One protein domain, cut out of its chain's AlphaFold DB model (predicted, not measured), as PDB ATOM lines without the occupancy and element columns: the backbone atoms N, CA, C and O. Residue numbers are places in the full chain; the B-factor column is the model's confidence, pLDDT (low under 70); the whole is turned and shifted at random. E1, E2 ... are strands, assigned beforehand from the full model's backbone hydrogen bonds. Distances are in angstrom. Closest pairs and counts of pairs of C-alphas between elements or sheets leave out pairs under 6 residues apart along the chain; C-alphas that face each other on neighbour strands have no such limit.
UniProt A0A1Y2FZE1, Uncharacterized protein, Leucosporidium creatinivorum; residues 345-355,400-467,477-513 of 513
ATOM      1  N   ILE A 345       8.133  28.926 -20.955       94.75
ATOM      2  CA  ILE A 345       9.141  29.813 -20.363       94.75
ATOM      3  C   ILE A 345      10.225  30.065 -21.414       94.75
ATOM      4  O   ILE A 345      10.815  29.114 -21.921       94.75
ATOM      5  N   GLU A 346      10.491  31.331 -21.729       95.25
ATOM      6  CA  GLU A 346      11.569  31.779 -22.619       95.25
ATOM      7  C   GLU A 346      12.415  32.830 -21.887       95.25
ATOM      8  O   GLU A 346      11.967  33.952 -21.647       95.25
ATOM      9  N   GLY A 347      13.633  32.462 -21.490       95.00
ATOM     10  CA  GLY A 347      14.502  33.315 -20.682       95.00
ATOM     11  C   GLY A 347      15.872  33.519 -21.309       95.00
ATOM     12  O   GLY A 347      16.563  32.548 -21.602       95.00
ATOM     13  N   LYS A 348      16.284  34.778 -21.455       96.44
ATOM     14  CA  LYS A 348      17.675  35.157 -21.741       96.44
ATOM     15  C   LYS A 348      18.367  35.546 -20.447       96.44
ATOM     16  O   LYS A 348      17.885  36.448 -19.771       96.44
ATOM     17  N   ILE A 349      19.458  34.889 -20.082       95.75
ATOM     18  CA  ILE A 349      20.058  34.993 -18.750       95.75
ATOM     19  C   ILE A 349      21.468  35.575 -18.850       95.75
ATOM     20  O   ILE A 349      22.290  35.100 -19.630       95.75
ATOM     21  N   ARG A 350      21.760  36.581 -18.025       94.00
ATOM     22  CA  ARG A 350      23.104  37.117 -17.784       94.00
ATOM     23  C   ARG A 350      23.421  37.012 -16.304       94.00
ATOM     24  O   ARG A 350      22.649  37.482 -15.467       94.00
ATOM     25  N   LEU A 351      24.543  36.391 -15.980       90.19
ATOM     26  CA  LEU A 351      24.989  36.258 -14.600       90.19
ATOM     27  C   LEU A 351      25.906  37.423 -14.230       90.19
ATOM     28  O   LEU A 351      26.736  37.842 -15.029       90.19
ATOM     29  N   LEU A 352      25.741  37.959 -13.024       86.88
ATOM     30  CA  LEU A 352      26.569  39.043 -12.503       86.88
ATOM     31  C   LEU A 352      27.733  38.478 -11.690       86.88
ATOM     32  O   LEU A 352      27.521  37.668 -10.786       86.88
ATOM     33  N   SER A 353      28.948  38.965 -11.954       75.56
ATOM     34  CA  SER A 353      30.083  38.712 -11.067       75.56
ATOM     35  C   SER A 353      29.838  39.341  -9.691       75.56
ATOM     36  O   SER A 353      29.308  40.456  -9.614       75.56
ATOM     37  N   PRO A 354      30.293  38.710  -8.594       61.91
ATOM     38  CA  PRO A 354      30.272  39.301  -7.254       61.91
ATOM     39  C   PRO A 354      30.930  40.693  -7.194       61.91
ATOM     40  O   PRO A 354      30.469  41.556  -6.452       61.91
ATOM     41  N   SER A 355      31.946  40.949  -8.027       52.09
ATOM     42  CA  SER A 355      32.660  42.235  -8.107       52.09
ATOM     43  C   SER A 355      31.867  43.362  -8.788       52.09
ATOM     44  O   SER A 355      32.231  44.530  -8.668       52.09
ATOM     45  N   SER A 400      31.621  32.891  -6.598       71.69
ATOM     46  CA  SER A 400      30.203  33.068  -6.266       71.69
ATOM     47  C   SER A 400      29.375  31.922  -6.847       71.69
ATOM     48  O   SER A 400      29.752  31.326  -7.855       71.69
ATOM     49  N   ARG A 401      28.230  31.603  -6.236       79.12
ATOM     50  CA  ARG A 401      27.311  30.577  -6.741       79.12
ATOM     51  C   ARG A 401      25.980  31.205  -7.136       79.12
ATOM     52  O   ARG A 401      25.339  31.840  -6.304       79.12
ATOM     53  N   ALA A 402      25.543  30.957  -8.368       86.69
ATOM     54  CA  ALA A 402      24.232  31.363  -8.864       86.69
ATOM     55  C   ALA A 402      23.302  30.146  -8.976       86.69
ATOM     56  O   ALA A 402      23.669  29.132  -9.569       86.69
ATOM     57  N   GLN A 403      22.093  30.234  -8.424       90.31
ATOM     58  CA  GLN A 403      21.067  29.198  -8.542       90.31
ATOM     59  C   GLN A 403      20.009  29.606  -9.569       90.31
ATOM     60  O   GLN A 403      19.381  30.652  -9.432       90.31
ATOM     61  N   VAL A 404      19.769  28.754 -10.566       92.44
ATOM     62  CA  VAL A 404      18.729  28.938 -11.584       92.44
ATOM     63  C   VAL A 404      17.757  27.767 -11.514       92.44
ATOM     64  O   VAL A 404      18.133  26.630 -11.777       92.44
ATOM     65  N   LEU A 405      16.505  28.040 -11.166       94.25
ATOM     66  CA  LEU A 405      15.410  27.078 -11.112       94.25
ATOM     67  C   LEU A 405      14.330  27.498 -12.106       94.25
ATOM     68  O   LEU A 405      13.797  28.602 -12.006       94.25
ATOM     69  N   ALA A 406      13.969  26.614 -13.028       93.81
ATOM     70  CA  ALA A 406      12.913  26.867 -13.992       93.81
ATOM     71  C   ALA A 406      11.996  25.644 -14.139       93.81
ATOM     72  O   ALA A 406      12.446  24.553 -14.478       93.81
ATOM     73  N   GLU A 407      10.703  25.816 -13.876       93.25
ATOM     74  CA  GLU A 407       9.743  24.715 -13.774       93.25
ATOM     75  C   GLU A 407       8.452  25.026 -14.539       93.25
ATOM     76  O   GLU A 407       7.862  26.098 -14.390       93.25
ATOM     77  N   THR A 408       7.997  24.067 -15.346       91.00
ATOM     78  CA  THR A 408       6.672  24.091 -15.974       91.00
ATOM     79  C   THR A 408       5.988  22.725 -15.909       91.00
ATOM     80  O   THR A 408       6.650  21.689 -15.836       91.00
ATOM     81  N   THR A 409       4.653  22.678 -15.889       87.06
ATOM     82  CA  THR A 409       3.936  21.391 -15.921       87.06
ATOM     83  C   THR A 409       3.673  20.951 -17.352       87.06
ATOM     84  O   THR A 409       4.039  19.839 -17.697       87.06
ATOM     85  N   GLU A 410       3.082  21.788 -18.202       83.88
ATOM     86  CA  GLU A 410       2.628  21.408 -19.552       83.88
ATOM     87  C   GLU A 410       3.317  22.194 -20.678       83.88
ATOM     88  O   GLU A 410       3.213  21.827 -21.848       83.88
ATOM     89  N   GLY A 411       4.061  23.253 -20.348       83.88
ATOM     90  CA  GLY A 411       4.725  24.104 -21.330       83.88
ATOM     91  C   GLY A 411       6.119  23.636 -21.753       83.88
ATOM     92  O   GLY A 411       6.737  22.762 -21.142       83.88
ATOM     93  N   ALA A 412       6.642  24.260 -22.809       87.06
ATOM     94  CA  ALA A 412       8.047  24.136 -23.192       87.06
ATOM     95  C   ALA A 412       8.926  25.131 -22.417       87.06
ATOM     96  O   ALA A 412       8.461  26.195 -22.007       87.06
ATOM     97  N   LEU A 413      10.201  24.802 -22.244       88.94
ATOM     98  CA  LEU A 413      11.165  25.624 -21.524       88.94
ATOM     99  C   LEU A 413      12.384  25.886 -22.401       88.94
ATOM    100  O   LEU A 413      12.995  24.939 -22.887       88.94
ATOM    101  N   PHE A 414      12.743  27.152 -22.581       92.56
ATOM    102  CA  PHE A 414      13.918  27.570 -23.337       92.56
ATOM    103  C   PHE A 414      14.704  28.605 -22.540       92.56
ATOM    104  O   PHE A 414      14.216  29.712 -22.306       92.56
ATOM    105  N   LEU A 415      15.913  28.243 -22.119       92.44
ATOM    106  CA  LEU A 415      16.827  29.136 -21.408       92.44
ATOM    107  C   LEU A 415      18.095  29.335 -22.236       92.44
ATOM    108  O   LEU A 415      18.768  28.370 -22.591       92.44
ATOM    109  N   GLU A 416      18.431  30.584 -22.530       93.44
ATOM    110  CA  GLU A 416      19.662  30.961 -23.217       93.44
ATOM    111  C   GLU A 416      20.511  31.812 -22.279       93.44
ATOM    112  O   GLU A 416      20.133  32.929 -21.931       93.44
ATOM    113  N   PHE A 417      21.659  31.292 -21.865       90.12
ATOM    114  CA  PHE A 417      22.638  32.065 -21.122       90.12
ATOM    115  C   PHE A 417      23.515  32.847 -22.105       90.12
ATOM    116  O   PHE A 417      24.196  32.265 -22.949       90.12
ATOM    117  N   GLU A 418      23.482  34.173 -22.001       88.94
ATOM    118  CA  GLU A 418      24.260  35.078 -22.850       88.94
ATOM    119  C   GLU A 418      25.667  35.328 -22.281       88.94
ATOM    120  O   GLU A 418      26.596  35.545 -23.055       88.94
ATOM    121  N   ASP A 419      25.829  35.283 -20.952       82.12
ATOM    122  CA  ASP A 419      27.108  35.533 -20.276       82.12
ATOM    123  C   ASP A 419      27.261  34.700 -18.992       82.12
ATOM    124  O   ASP A 419      26.308  34.546 -18.219       82.12
ATOM    125  N   HIS A 420      28.468  34.171 -18.785       78.88
ATOM    126  CA  HIS A 420      28.896  33.402 -17.617       78.88
ATOM    127  C   HIS A 420      30.261  33.921 -17.158       78.88
ATOM    128  O   HIS A 420      31.287  33.560 -17.745       78.88
ATOM    129  N   PRO A 421      30.301  34.724 -16.090       82.75
ATOM    130  CA  PRO A 421      31.567  35.133 -15.521       82.75
ATOM    131  C   PRO A 421      32.358  33.938 -14.983       82.75
ATOM    132  O   PRO A 421      31.796  33.043 -14.351       82.75
ATOM    133  N   ALA A 422      33.674  33.933 -15.210       72.56
ATOM    134  CA  ALA A 422      34.561  32.840 -14.800       72.56
ATOM    135  C   ALA A 422      34.626  32.640 -13.272       72.56
ATOM    136  O   ALA A 422      35.039  31.587 -12.800       72.56
ATOM    137  N   ASP A 423      34.223  33.648 -12.498       78.44
ATOM    138  CA  ASP A 423      34.153  33.629 -11.039       78.44
ATOM    139  C   ASP A 423      32.788  33.171 -10.492       78.44
ATOM    140  O   ASP A 423      32.555  33.252  -9.283       78.44
ATOM    141  N   VAL A 424      31.880  32.682 -11.348       80.94
ATOM    142  CA  VAL A 424      30.528  32.250 -10.965       80.94
ATOM    143  C   VAL A 424      30.278  30.784 -11.329       80.94
ATOM    144  O   VAL A 424      30.279  30.401 -12.495       80.94
ATOM    145  N   VAL A 425      29.959  29.971 -10.319       84.00
ATOM    146  CA  VAL A 425      29.531  28.573 -10.472       84.00
ATOM    147  C   VAL A 425      28.008  28.502 -10.530       84.00
ATOM    148  O   VAL A 425      27.314  28.940  -9.608       84.00
ATOM    149  N   VAL A 426      27.461  27.906 -11.588       85.62
ATOM    150  CA  VAL A 426      26.004  27.840 -11.799       85.62
ATOM    151  C   VAL A 426      25.420  26.531 -11.278       85.62
ATOM    152  O   VAL A 426      25.939  25.457 -11.550       85.62
ATOM    153  N   ALA A 427      24.302  26.594 -10.562       87.69
ATOM    154  CA  ALA A 427      23.471  25.441 -10.239       87.69
ATOM    155  C   ALA A 427      22.115  25.573 -10.940       87.69
ATOM    156  O   ALA A 427      21.251  26.319 -10.482       87.69
ATOM    157  N   LEU A 428      21.953  24.861 -12.055       89.06
ATOM    158  CA  LEU A 428      20.763  24.896 -12.899       89.06
ATOM    159  C   LEU A 428      19.861  23.676 -12.665       89.06
ATOM    160  O   LEU A 428      20.307  22.535 -12.772       89.06
ATOM    161  N   GLU A 429      18.574  23.927 -12.457       89.81
ATOM    162  CA  GLU A 429      17.509  22.927 -12.408       89.81
ATOM    163  C   GLU A 429      16.354  23.375 -13.317       89.81
ATOM    164  O   GLU A 429      15.700  24.385 -13.067       89.81
ATOM    165  N   ALA A 430      16.134  22.642 -14.404       88.25
ATOM    166  CA  ALA A 430      15.152  22.930 -15.439       88.25
ATOM    167  C   ALA A 430      14.238  21.711 -15.642       88.25
ATOM    168  O   ALA A 430      14.720  20.630 -15.988       88.25
ATOM    169  N   SER A 431      12.926  21.849 -15.442       87.81
ATOM    170  CA  SER A 431      12.004  20.704 -15.519       87.81
ATOM    171  C   SER A 431      10.666  21.013 -16.192       87.81
ATOM    172  O   SER A 431      10.035  22.029 -15.898       87.81
ATOM    173  N   SER A 432      10.201  20.095 -17.050       85.44
ATOM    174  CA  SER A 432       8.850  20.100 -17.632       85.44
ATOM    175  C   SER A 432       8.144  18.745 -17.493       85.44
ATOM    176  O   SER A 432       8.476  17.783 -18.182       85.44
ATOM    177  N   THR A 433       7.148  18.630 -16.612       81.19
ATOM    178  CA  THR A 433       6.582  17.310 -16.244       81.19
ATOM    179  C   THR A 433       5.814  16.626 -17.388       81.19
ATOM    180  O   THR A 433       5.919  15.415 -17.585       81.19
ATOM    181  N   ARG A 434       5.029  17.389 -18.148       74.62
ATOM    182  CA  ARG A 434       4.168  16.946 -19.259       74.62
ATOM    183  C   ARG A 434       4.447  17.692 -20.565       74.62
ATOM    184  O   ARG A 434       4.009  17.228 -21.614       74.62
ATOM    185  N   GLY A 435       5.160  18.817 -20.525       62.91
ATOM    186  CA  GLY A 435       5.445  19.631 -21.705       62.91
ATOM    187  C   GLY A 435       6.543  19.066 -22.609       62.91
ATOM    188  O   GLY A 435       7.397  18.291 -22.180       62.91
ATOM    189  N   GLY A 436       6.485  19.438 -23.892       63.28
ATOM    190  CA  GLY A 436       7.161  18.727 -24.989       63.28
ATOM    191  C   GLY A 436       8.682  18.904 -25.112       63.28
ATOM    192  O   GLY A 436       9.342  18.043 -25.700       63.28
ATOM    193  N   LYS A 437       9.255  19.997 -24.586       81.25
ATOM    194  CA  LYS A 437      10.685  20.301 -24.762       81.25
ATOM    195  C   LYS A 437      11.269  21.142 -23.627       81.25
ATOM    196  O   LYS A 437      10.682  22.158 -23.259       81.25
ATOM    197  N   VAL A 438      12.446  20.751 -23.141       82.88
ATOM    198  CA  VAL A 438      13.327  21.573 -22.295       82.88
ATOM    199  C   VAL A 438      14.629  21.787 -23.052       82.88
ATOM    200  O   VAL A 438      15.341  20.825 -23.307       82.88
ATOM    201  N   GLY A 439      14.927  23.023 -23.435       82.94
ATOM    202  CA  GLY A 439      16.162  23.409 -24.102       82.94
ATOM    203  C   GLY A 439      16.938  24.418 -23.270       82.94
ATOM    204  O   GLY A 439      16.396  25.454 -22.886       82.94
ATOM    205  N   VAL A 440      18.209  24.132 -23.013       84.62
ATOM    206  CA  VAL A 440      19.116  25.069 -22.348       84.62
ATOM    207  C   VAL A 440      20.367  25.251 -23.195       84.62
ATOM    208  O   VAL A 440      20.938  24.277 -23.681       84.62
ATOM    209  N   LYS A 441      20.796  26.499 -23.368       85.94
ATOM    210  CA  LYS A 441      22.009  26.867 -24.096       85.94
ATOM    211  C   LYS A 441      22.936  27.655 -23.180       85.94
ATOM    212  O   LYS A 441      22.523  28.683 -22.647       85.94
ATOM    213  N   HIS A 442      24.169  27.185 -23.020       82.31
ATOM    214  CA  HIS A 442      25.215  27.873 -22.255       82.31
ATOM    215  C   HIS A 442      26.269  28.504 -23.177       82.31
ATOM    216  O   HIS A 442      26.433  28.029 -24.297       82.31
ATOM    217  N   PRO A 443      27.007  29.544 -22.747       81.06
ATOM    218  CA  PRO A 443      28.202  30.012 -23.444       81.06
ATOM    219  C   PRO A 443      29.384  29.043 -23.244       81.06
ATOM    220  O   PRO A 443      29.334  28.124 -22.424       81.06
ATOM    221  N   ALA A 444      30.467  29.235 -23.999       69.69
ATOM    222  CA  ALA A 444      31.669  28.408 -23.874       69.69
ATOM    223  C   ALA A 444      32.400  28.690 -22.548       69.69
ATOM    224  O   ALA A 444      32.436  29.828 -22.091       69.69
ATOM    225  N   GLY A 445      33.043  27.669 -21.968       67.50
ATOM    226  CA  GLY A 445      33.963  27.857 -20.837       67.50
ATOM    227  C   GLY A 445      33.318  28.032 -19.457       67.50
ATOM    228  O   GLY A 445      34.003  28.472 -18.541       67.50
ATOM    229  N   TRP A 446      32.032  27.712 -19.296       77.94
ATOM    230  CA  TRP A 446      31.329  27.844 -18.017       77.94
ATOM    231  C   TRP A 446      31.620  26.706 -17.023       77.94
ATOM    232  O   TRP A 446      31.988  25.607 -17.427       77.94
ATOM    233  N   GLU A 447      31.372  26.950 -15.730       77.31
ATOM    234  CA  GLU A 447      31.485  25.949 -14.660       77.31
ATOM    235  C   GLU A 447      30.189  25.841 -13.835       77.31
ATOM    236  O   GLU A 447      29.499  26.835 -13.576       77.31
ATOM    237  N   GLY A 448      29.842  24.627 -13.399       82.44
ATOM    238  CA  GLY A 448      28.665  24.397 -12.566       82.44
ATOM    239  C   GLY A 448      28.026  23.019 -12.677       82.44
ATOM    240  O   GLY A 448      28.589  22.075 -13.217       82.44
ATOM    241  N   SER A 449      26.823  22.895 -12.130       83.50
ATOM    242  CA  SER A 449      25.981  21.701 -12.183       83.50
ATOM    243  C   SER A 449      24.680  22.008 -12.908       83.50
ATOM    244  O   SER A 449      24.096  23.071 -12.693       83.50
ATOM    245  N   PHE A 450      24.178  21.058 -13.685       80.56
ATOM    246  CA  PHE A 450      22.917  21.198 -14.400       80.56
ATOM    247  C   PHE A 450      22.042  19.957 -14.243       80.56
ATOM    248  O   PHE A 450      22.524  18.831 -14.105       80.56
ATOM    249  N   THR A 451      20.732  20.161 -14.281       81.75
ATOM    250  CA  THR A 451      19.721  19.112 -14.410       81.75
ATOM    251  C   THR A 451      18.617  19.625 -15.324       81.75
ATOM    252  O   THR A 451      18.004  20.645 -15.032       81.75
ATOM    253  N   ALA A 452      18.373  18.921 -16.427       79.75
ATOM    254  CA  ALA A 452      17.294  19.178 -17.370       79.75
ATOM    255  C   ALA A 452      16.420  17.921 -17.466       79.75
ATOM    256  O   ALA A 452      16.918  16.852 -17.826       79.75
ATOM    257  N   SER A 453      15.133  18.025 -17.127       79.25
ATOM    258  CA  SER A 453      14.225  16.873 -17.112       79.25
ATOM    259  C   SER A 453      12.871  17.141 -17.768       79.25
ATOM    260  O   SER A 453      12.323  18.241 -17.698       79.25
ATOM    261  N   THR A 454      12.316  16.114 -18.406       75.62
ATOM    262  CA  THR A 454      10.994  16.106 -19.026       75.62
ATOM    263  C   THR A 454      10.185  14.852 -18.681       75.62
ATOM    264  O   THR A 454      10.704  13.868 -18.143       75.62
ATOM    265  N   GLY A 455       8.898  14.856 -19.037       67.38
ATOM    266  CA  GLY A 455       8.065  13.650 -19.077       67.38
ATOM    267  C   GLY A 455       8.602  12.570 -20.033       67.38
ATOM    268  O   GLY A 455       9.342  12.861 -20.971       67.38
ATOM    269  N   LEU A 456       8.197  11.313 -19.805       57.84
ATOM    270  CA  LEU A 456       8.755  10.090 -20.420       57.84
ATOM    271  C   LEU A 456       8.757  10.034 -21.966       57.84
ATOM    272  O   LEU A 456       9.479   9.208 -22.521       57.84
ATOM    273  N   MET A 457       7.964  10.866 -22.653       55.69
ATOM    274  CA  MET A 457       7.857  10.911 -24.126       55.69
ATOM    275  C   MET A 457       8.379  12.215 -24.754       55.69
ATOM    276  O   MET A 457       8.219  12.420 -25.953       55.69
ATOM    277  N   ASN A 458       8.999  13.089 -23.962       61.88
ATOM    278  CA  ASN A 458       9.402  14.432 -24.379       61.88
ATOM    279  C   ASN A 458      10.932  14.572 -24.435       61.88
ATOM    280  O   ASN A 458      11.658  13.709 -23.939       61.88
ATOM    281  N   SER A 459      11.412  15.656 -25.051       62.41
ATOM    282  CA  SER A 459      12.843  15.888 -25.305       62.41
ATOM    283  C   SER A 459      13.469  16.872 -24.315       62.41
ATOM    284  O   SER A 459      12.930  17.954 -24.073       62.41
ATOM    285  N   ALA A 460      14.644  16.530 -23.791       56.31
ATOM    286  CA  ALA A 460      15.532  17.465 -23.105       56.31
ATOM    287  C   ALA A 460      16.773  17.688 -23.981       56.31
ATOM    288  O   ALA A 460      17.344  16.721 -24.488       56.31
ATOM    289  N   SER A 461      17.180  18.942 -24.170       67.88
ATOM    290  CA  SER A 461      18.375  19.304 -24.926       67.88
ATOM    291  C   SER A 461      19.258  20.286 -24.165       67.88
ATOM    292  O   SER A 461      18.768  21.236 -23.546       67.88
ATOM    293  N   LEU A 462      20.568  20.071 -24.249       65.50
ATOM    294  CA  LEU A 462      21.583  20.952 -23.683       65.50
ATOM    295  C   LEU A 462      22.647  21.236 -24.745       65.50
ATOM    296  O   LEU A 462      23.305  20.306 -25.221       65.50
ATOM    297  N   ASP A 463      22.774  22.507 -25.120       67.56
ATOM    298  CA  ASP A 463      23.693  22.977 -26.159       67.56
ATOM    299  C   ASP A 463      24.883  23.729 -25.545       67.56
ATOM    300  O   ASP A 463      24.718  24.581 -24.660       67.56
ATOM    301  N   PHE A 464      26.079  23.411 -26.041       65.12
ATOM    302  CA  PHE A 464      27.343  24.021 -25.652       65.12
ATOM    303  C   PHE A 464      28.110  24.433 -26.917       65.12
ATOM    304  O   PHE A 464      28.486  23.566 -27.710       65.12
ATOM    305  N   PRO A 465      28.414  25.726 -27.124       53.12
ATOM    306  CA  PRO A 465      29.249  26.135 -28.237       53.12
ATOM    307  C   PRO A 465      30.660  25.547 -28.064       53.12
ATOM    308  O   PRO A 465      31.158  25.449 -26.937       53.12
ATOM    309  N   PRO A 466      31.327  25.156 -29.166       45.94
ATOM    310  CA  PRO A 466      32.671  24.602 -29.106       45.94
ATOM    311  C   PRO A 466      33.616  25.603 -28.437       45.94
ATOM    312  O   PRO A 466      33.599  26.795 -28.744       45.94
ATOM    313  N   SER A 467      34.461  25.111 -27.533       43.75
ATOM    314  CA  SER A 467      35.523  25.883 -26.897       43.75
ATOM    315  C   SER A 467      36.550  26.311 -27.948       43.75
ATOM    316  O   SER A 467      37.541  25.633 -28.200       43.75
ATOM    317  N   PRO A 477      37.594  22.794 -19.847       55.22
ATOM    318  CA  PRO A 477      36.674  22.364 -18.801       55.22
ATOM    319  C   PRO A 477      36.135  20.971 -19.127       55.22
ATOM    320  O   PRO A 477      35.685  20.705 -20.245       55.22
ATOM    321  N   GLU A 478      36.225  20.062 -18.157       61.31
ATOM    322  CA  GLU A 478      35.764  18.688 -18.307       61.31
ATOM    323  C   GLU A 478      34.253  18.641 -18.053       61.31
ATOM    324  O   GLU A 478      33.761  19.077 -17.009       61.31
ATOM    325  N   VAL A 479      33.503  18.131 -19.032       62.22
ATOM    326  CA  VAL A 479      32.049  17.970 -18.945       62.22
ATOM    327  C   VAL A 479      31.751  16.531 -18.539       62.22
ATOM    328  O   VAL A 479      31.887  15.609 -19.342       62.22
ATOM    329  N   ASN A 480      31.311  16.339 -17.298       64.00
ATOM    330  CA  ASN A 480      30.881  15.047 -16.774       64.00
ATOM    331  C   ASN A 480      29.358  15.020 -16.690       64.00
ATOM    332  O   ASN A 480      28.767  15.745 -15.894       64.00
ATOM    333  N   TYR A 481      28.697  14.176 -17.475       63.25
ATOM    334  CA  TYR A 481      27.240  14.076 -17.439       63.25
ATOM    335  C   TYR A 481      26.769  12.630 -17.459       63.25
ATOM    336  O   TYR A 481      27.413  11.732 -17.994       63.25
ATOM    337  N   THR A 482      25.620  12.403 -16.835       57.53
ATOM    338  CA  THR A 482      24.924  11.124 -16.833       57.53
ATOM    339  C   THR A 482      23.542  11.336 -17.428       57.53
ATOM    340  O   THR A 482      22.731  12.106 -16.910       57.53
ATOM    341  N   VAL A 483      23.249  10.611 -18.502       60.62
ATOM    342  CA  VAL A 483      21.882  10.483 -19.007       60.62
ATOM    343  C   VAL A 483      21.222   9.363 -18.210       60.62
ATOM    344  O   VAL A 483      21.456   8.185 -18.476       60.62
ATOM    345  N   LYS A 484      20.451   9.717 -17.174       56.00
ATOM    346  CA  LYS A 484      19.792   8.718 -16.313       56.00
ATOM    347  C   LYS A 484      18.618   8.044 -17.025       56.00
ATOM    348  O   LYS A 484      18.377   6.857 -16.812       56.00
ATOM    349  N   LYS A 485      17.874   8.793 -17.853       58.69
ATOM    350  CA  LYS A 485      16.701   8.339 -18.625       58.69
ATOM    351  C   LYS A 485      16.596   9.123 -19.938       58.69
ATOM    352  O   LYS A 485      17.187  10.188 -20.066       58.69
ATOM    353  N   ARG A 486      15.774   8.645 -20.885       58.81
ATOM    354  CA  ARG A 486      15.461   9.344 -22.156       58.81
ATOM    355  C   ARG A 486      14.925  10.773 -21.969       58.81
ATOM    356  O   ARG A 486      14.901  11.533 -22.918       58.81
ATOM    357  N   SER A 487      14.484  11.120 -20.768       62.34
ATOM    358  CA  SER A 487      13.871  12.399 -20.439       62.34
ATOM    359  C   SER A 487      14.611  13.136 -19.316       62.34
ATOM    360  O   SER A 487      14.045  14.028 -18.706       62.34
ATOM    361  N   GLU A 488      15.847  12.754 -18.973       70.12
ATOM    362  CA  GLU A 488      16.608  13.385 -17.883       70.12
ATOM    363  C   GLU A 488      18.110  13.410 -18.198       70.12
ATOM    364  O   GLU A 488      18.745  12.360 -18.345       70.12
ATOM    365  N   ILE A 489      18.679  14.616 -18.240       71.44
ATOM    366  CA  ILE A 489      20.115  14.869 -18.374       71.44
ATOM    367  C   ILE A 489      20.574  15.618 -17.124       71.44
ATOM    368  O   ILE A 489      20.051  16.687 -16.813       71.44
ATOM    369  N   ALA A 490      21.568  15.086 -16.419       74.19
ATOM    370  CA  ALA A 490      22.187  15.773 -15.292       74.19
ATOM    371  C   ALA A 490      23.708  15.638 -15.356       74.19
ATOM    372  O   ALA A 490      24.227  14.616 -15.809       74.19
ATOM    373  N   GLY A 491      24.431  16.650 -14.893       74.50
ATOM    374  CA  GLY A 491      25.886  16.645 -14.953       74.50
ATOM    375  C   GLY A 491      26.536  17.835 -14.268       74.50
ATOM    376  O   GLY A 491      25.873  18.702 -13.698       74.50
ATOM    377  N   THR A 492      27.859  17.851 -14.335       75.25
ATOM    378  CA  THR A 492      28.738  18.888 -13.807       75.25
ATOM    379  C   THR A 492      29.788  19.256 -14.848       75.25
ATOM    380  O   THR A 492      30.317  18.382 -15.534       75.25
ATOM    381  N   VAL A 493      30.121  20.537 -14.928       72.50
ATOM    382  CA  VAL A 493      31.190  21.096 -15.757       72.50
ATOM    383  C   VAL A 493      32.186  21.781 -14.830       72.50
ATOM    384  O   VAL A 493      31.779  22.602 -14.009       72.50
ATOM    385  N   GLY A 494      33.470  21.443 -14.924       67.31
ATOM    386  CA  GLY A 494      34.491  22.072 -14.086       67.31
ATOM    387  C   GLY A 494      35.922  21.766 -14.511       67.31
ATOM    388  O   GLY A 494      36.186  20.839 -15.277       67.31
ATOM    389  N   ASN A 495      36.860  22.548 -13.981       55.34
ATOM    390  CA  ASN A 495      38.293  22.335 -14.147       55.34
ATOM    391  C   ASN A 495      38.838  21.458 -13.006       55.34
ATOM    392  O   ASN A 495      39.309  21.957 -11.987       55.34
ATOM    393  N   GLY A 496      38.769  20.132 -13.157       46.09
ATOM    394  CA  GLY A 496      39.261  19.198 -12.140       46.09
ATOM    395  C   GLY A 496      39.615  17.830 -12.708       46.09
ATOM    396  O   GLY A 496      38.743  16.995 -12.906       46.09
ATOM    397  N   GLY A 497      40.913  17.596 -12.930       36.41
ATOM    398  CA  GLY A 497      41.445  16.314 -13.377       36.41
ATOM    399  C   GLY A 497      41.293  15.226 -12.315       36.41
ATOM    400  O   GLY A 497      41.991  15.250 -11.305       36.41
ATOM    401  N   ASN A 498      40.367  14.300 -12.565       33.06
ATOM    402  CA  ASN A 498      40.335  12.884 -12.164       33.06
ATOM    403  C   ASN A 498      38.875  12.422 -12.054       33.06
ATOM    404  O   ASN A 498      38.392  12.076 -10.976       33.06
ATOM    405  N   SER A 499      38.170  12.345 -13.178       29.78
ATOM    406  CA  SER A 499      37.034  11.434 -13.288       29.78
ATOM    407  C   SER A 499      36.959  10.833 -14.684       29.78
ATOM    408  O   SER A 499      37.475  11.363 -15.656       29.78
ATOM    409  N   THR A 500      36.401   9.634 -14.758       28.34
ATOM    410  CA  THR A 500      36.308   8.795 -15.951       28.34
ATOM    411  C   THR A 500      35.704   9.529 -17.148       28.34
ATOM    412  O   THR A 500      34.510   9.814 -17.165       28.34
ATOM    413  N   LYS A 501      36.538   9.728 -18.177       30.41
ATOM    414  CA  LYS A 501      36.164  10.104 -19.546       30.41
ATOM    415  C   LYS A 501      34.883   9.404 -20.004       30.41
ATOM    416  O   LYS A 501      34.893   8.199 -20.254       30.41
ATOM    417  N   LEU A 502      33.851  10.188 -20.282       32.28
ATOM    418  CA  LEU A 502      32.868   9.880 -21.316       32.28
ATOM    419  C   LEU A 502      32.813  11.092 -22.244       32.28
ATOM    420  O   LEU A 502      32.158  12.088 -21.962       32.28
ATOM    421  N   SER A 503      33.574  11.023 -23.338       30.53
ATOM    422  CA  SER A 503      33.556  12.037 -24.389       30.53
ATOM    423  C   SER A 503      32.193  12.014 -25.084       30.53
ATOM    424  O   SER A 503      31.928  11.132 -25.901       30.53
ATOM    425  N   GLY A 504      31.328  12.960 -24.736       35.53
ATOM    426  CA  GLY A 504      30.092  13.245 -25.453       35.53
ATOM    427  C   GLY A 504      30.311  14.278 -26.552       35.53
ATOM    428  O   GLY A 504      31.045  15.241 -26.361       35.53
ATOM    429  N   THR A 505      29.685  14.073 -27.707       33.19
ATOM    430  CA  THR A 505      29.594  15.054 -28.799       33.19
ATOM    431  C   THR A 505      28.860  16.334 -28.366       33.19
ATOM    432  O   THR A 505      27.954  16.282 -27.541       33.19
ATOM    433  N   ASN A 506      29.259  17.464 -28.964       44.19
ATOM    434  CA  ASN A 506      29.011  18.873 -28.585       44.19
ATOM    435  C   ASN A 506      27.555  19.396 -28.658       44.19
ATOM    436  O   ASN A 506      27.329  20.579 -28.861       44.19
ATOM    437  N   SER A 507      26.566  18.527 -28.526       36.12
ATOM    438  CA  SER A 507      25.161  18.855 -28.283       36.12
ATOM    439  C   SER A 507      24.535  17.570 -27.764       36.12
ATOM    440  O   SER A 507      24.692  16.512 -28.383       36.12
ATOM    441  N   VAL A 508      23.850  17.634 -26.623       43.69
ATOM    442  CA  VAL A 508      23.000  16.524 -26.191       43.69
ATOM    443  C   VAL A 508      21.583  16.887 -26.580       43.69
ATOM    444  O   VAL A 508      20.810  17.383 -25.769       43.69
ATOM    445  N   ASP A 509      21.258  16.655 -27.843       38.97
ATOM    446  CA  ASP A 509      19.889  16.665 -28.330       38.97
ATOM    447  C   ASP A 509      19.271  15.289 -28.058       38.97
ATOM    448  O   ASP A 509      19.556  14.322 -28.770       38.97
ATOM    449  N   ILE A 510      18.407  15.165 -27.043       38.56
ATOM    450  CA  ILE A 510      17.561  13.969 -26.944       38.56
ATOM    451  C   ILE A 510      16.348  14.168 -27.848       38.56
ATOM    452  O   ILE A 510      15.263  14.528 -27.403       38.56
ATOM    453  N   VAL A 511      16.543  13.954 -29.148       29.75
ATOM    454  CA  VAL A 511      15.450  13.893 -30.124       29.75
ATOM    455  C   VAL A 511      14.796  12.516 -30.031       29.75
ATOM    456  O   VAL A 511      15.459  11.492 -30.188       29.75
ATOM    457  N   VAL A 512      13.488  12.486 -29.782       26.89
ATOM    458  CA  VAL A 512      12.664  11.291 -30.007       26.89
ATOM    459  C   VAL A 512      12.191  11.341 -31.462       26.89
ATOM    460  O   VAL A 512      11.652  12.363 -31.887       26.89
ATOM    461  N   GLY A 513      12.464  10.274 -32.219       29.95
ATOM    462  CA  GLY A 513      11.932  10.050 -33.568       29.95
ATOM    463  C   GLY A 513      10.543   9.432 -33.564       29.95
ATOM    464  O   GLY A 513      10.189   8.796 -32.543       29.95
TER     465      GLY A 513
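This is residues 345 to 355, 400 to 467 and 477 to 513 of the 513 residues of an uncharacterized protein of Leucosporidium creatinivorum (UniProt A0A1Y2FZE1). The domain is a sandwich, two five-stranded sheets face to face, E1 E3 E5 E7 E10 and E2 E4 E6 E9 E8, with the strands of the one nearly in line with those of the other. From E2 to E7 the chain winds in stacked, flattened turns, each strand in the other sheet from the one before; the hairpin of E8 and E9 then extends one sheet, short E10 ends the other, and residues 495 to 506 loop between them at that end of the stack. The printed part has 116 residues, with no named helix and ten named strands, E1 to E10, and its class is all strand. Both sheets are mixed, in the orders E1 E3 E5 E7 E10 and E2 E4 E6 E9 E8. The whole is compact, with a radius of gyration of the C-alphas of 13.8 A and spans of 39 by 32 by 20 A.

E1, residues 345 to 351, is an edge strand of one sheet, and E2, residues 400 to 408, is an edge strand of the other. E3, residues 413 to 419, is parallel to E1 at 19 degrees, with N 349 and O 416 2.8 A apart, within hydrogen-bond range. E4, residues 424 to 432, is parallel to E2 at 8 degrees, with N 406 and O 429 at 2.8 A. E5, residues 437 to 441, is parallel to E3 at 3 degrees, with N 415 and O 439 at 2.9 A. E6, residues 447 to 454, is parallel to E4 at 2 degrees, with N 430 and O 451 at 2.8 A. E7, residues 459 to 463, is parallel to E5 at 6 degrees, with N 461 and O 438 at 2.8 A. E8, residues 478 to 485, and E9, residues 488 to 494, form a hairpin, antiparallel at 167 degrees, with N 482 and O 490 at 2.8 A. E9 is also antiparallel to E6, at 176 degrees, with N 452 and O 489 at 2.8 A; E8 is an edge strand. E10, residues 507 to 509, is the edge strand beside E7, antiparallel at 169 degrees, with N 462 and O 508 at 3.1 A. The two sheets face each other with 69 pairs of C-alphas within 10 A; the facing parts are 10.0 A centre to centre, their best planes 10 degrees apart and their strands at 8 degrees. Across that gap the closest C-alphas of E6 and E7 are those of Ser 453 and Ala 460, 6.2 A apart. Among the pairs that are apart are E1 and E10, E2 and E8, and E8 and E10.

E1 begins at C-alpha 345, (9.141, 29.813, -20.363). E2 measures 27.0 A from first to last C-alpha, E4 25.7 A, E6 23.1 A, E8 21.7 A and E9 20.2 A. E2 begins at C-alpha 400, (30.203, 33.068, -6.266). E10 ends at C-alpha 509, (19.889, 16.665, -28.330).

The C-alphas farthest apart are those of Ser 355 and Gly 513, 46.0 A; Gly 513 is the chain's last residue. Residues 356 to 399 are not printed, and C-alphas 355 and 400 are 9.7 A apart across that cut; residues 468 to 476 are not printed, with 8.9 A between C-alphas 467 and 477. The link from E9 to E10, 12 residues, is long; the other links that are printed whole are tight. The sheet E1 E3 E5 E7 E10 is twisted. The mean pLDDT of the printed part is 70.0, and 50 residues are under 70, among them residues 455 to 467, 477 to 487 and 494 to 513; E10 has a mean of 40.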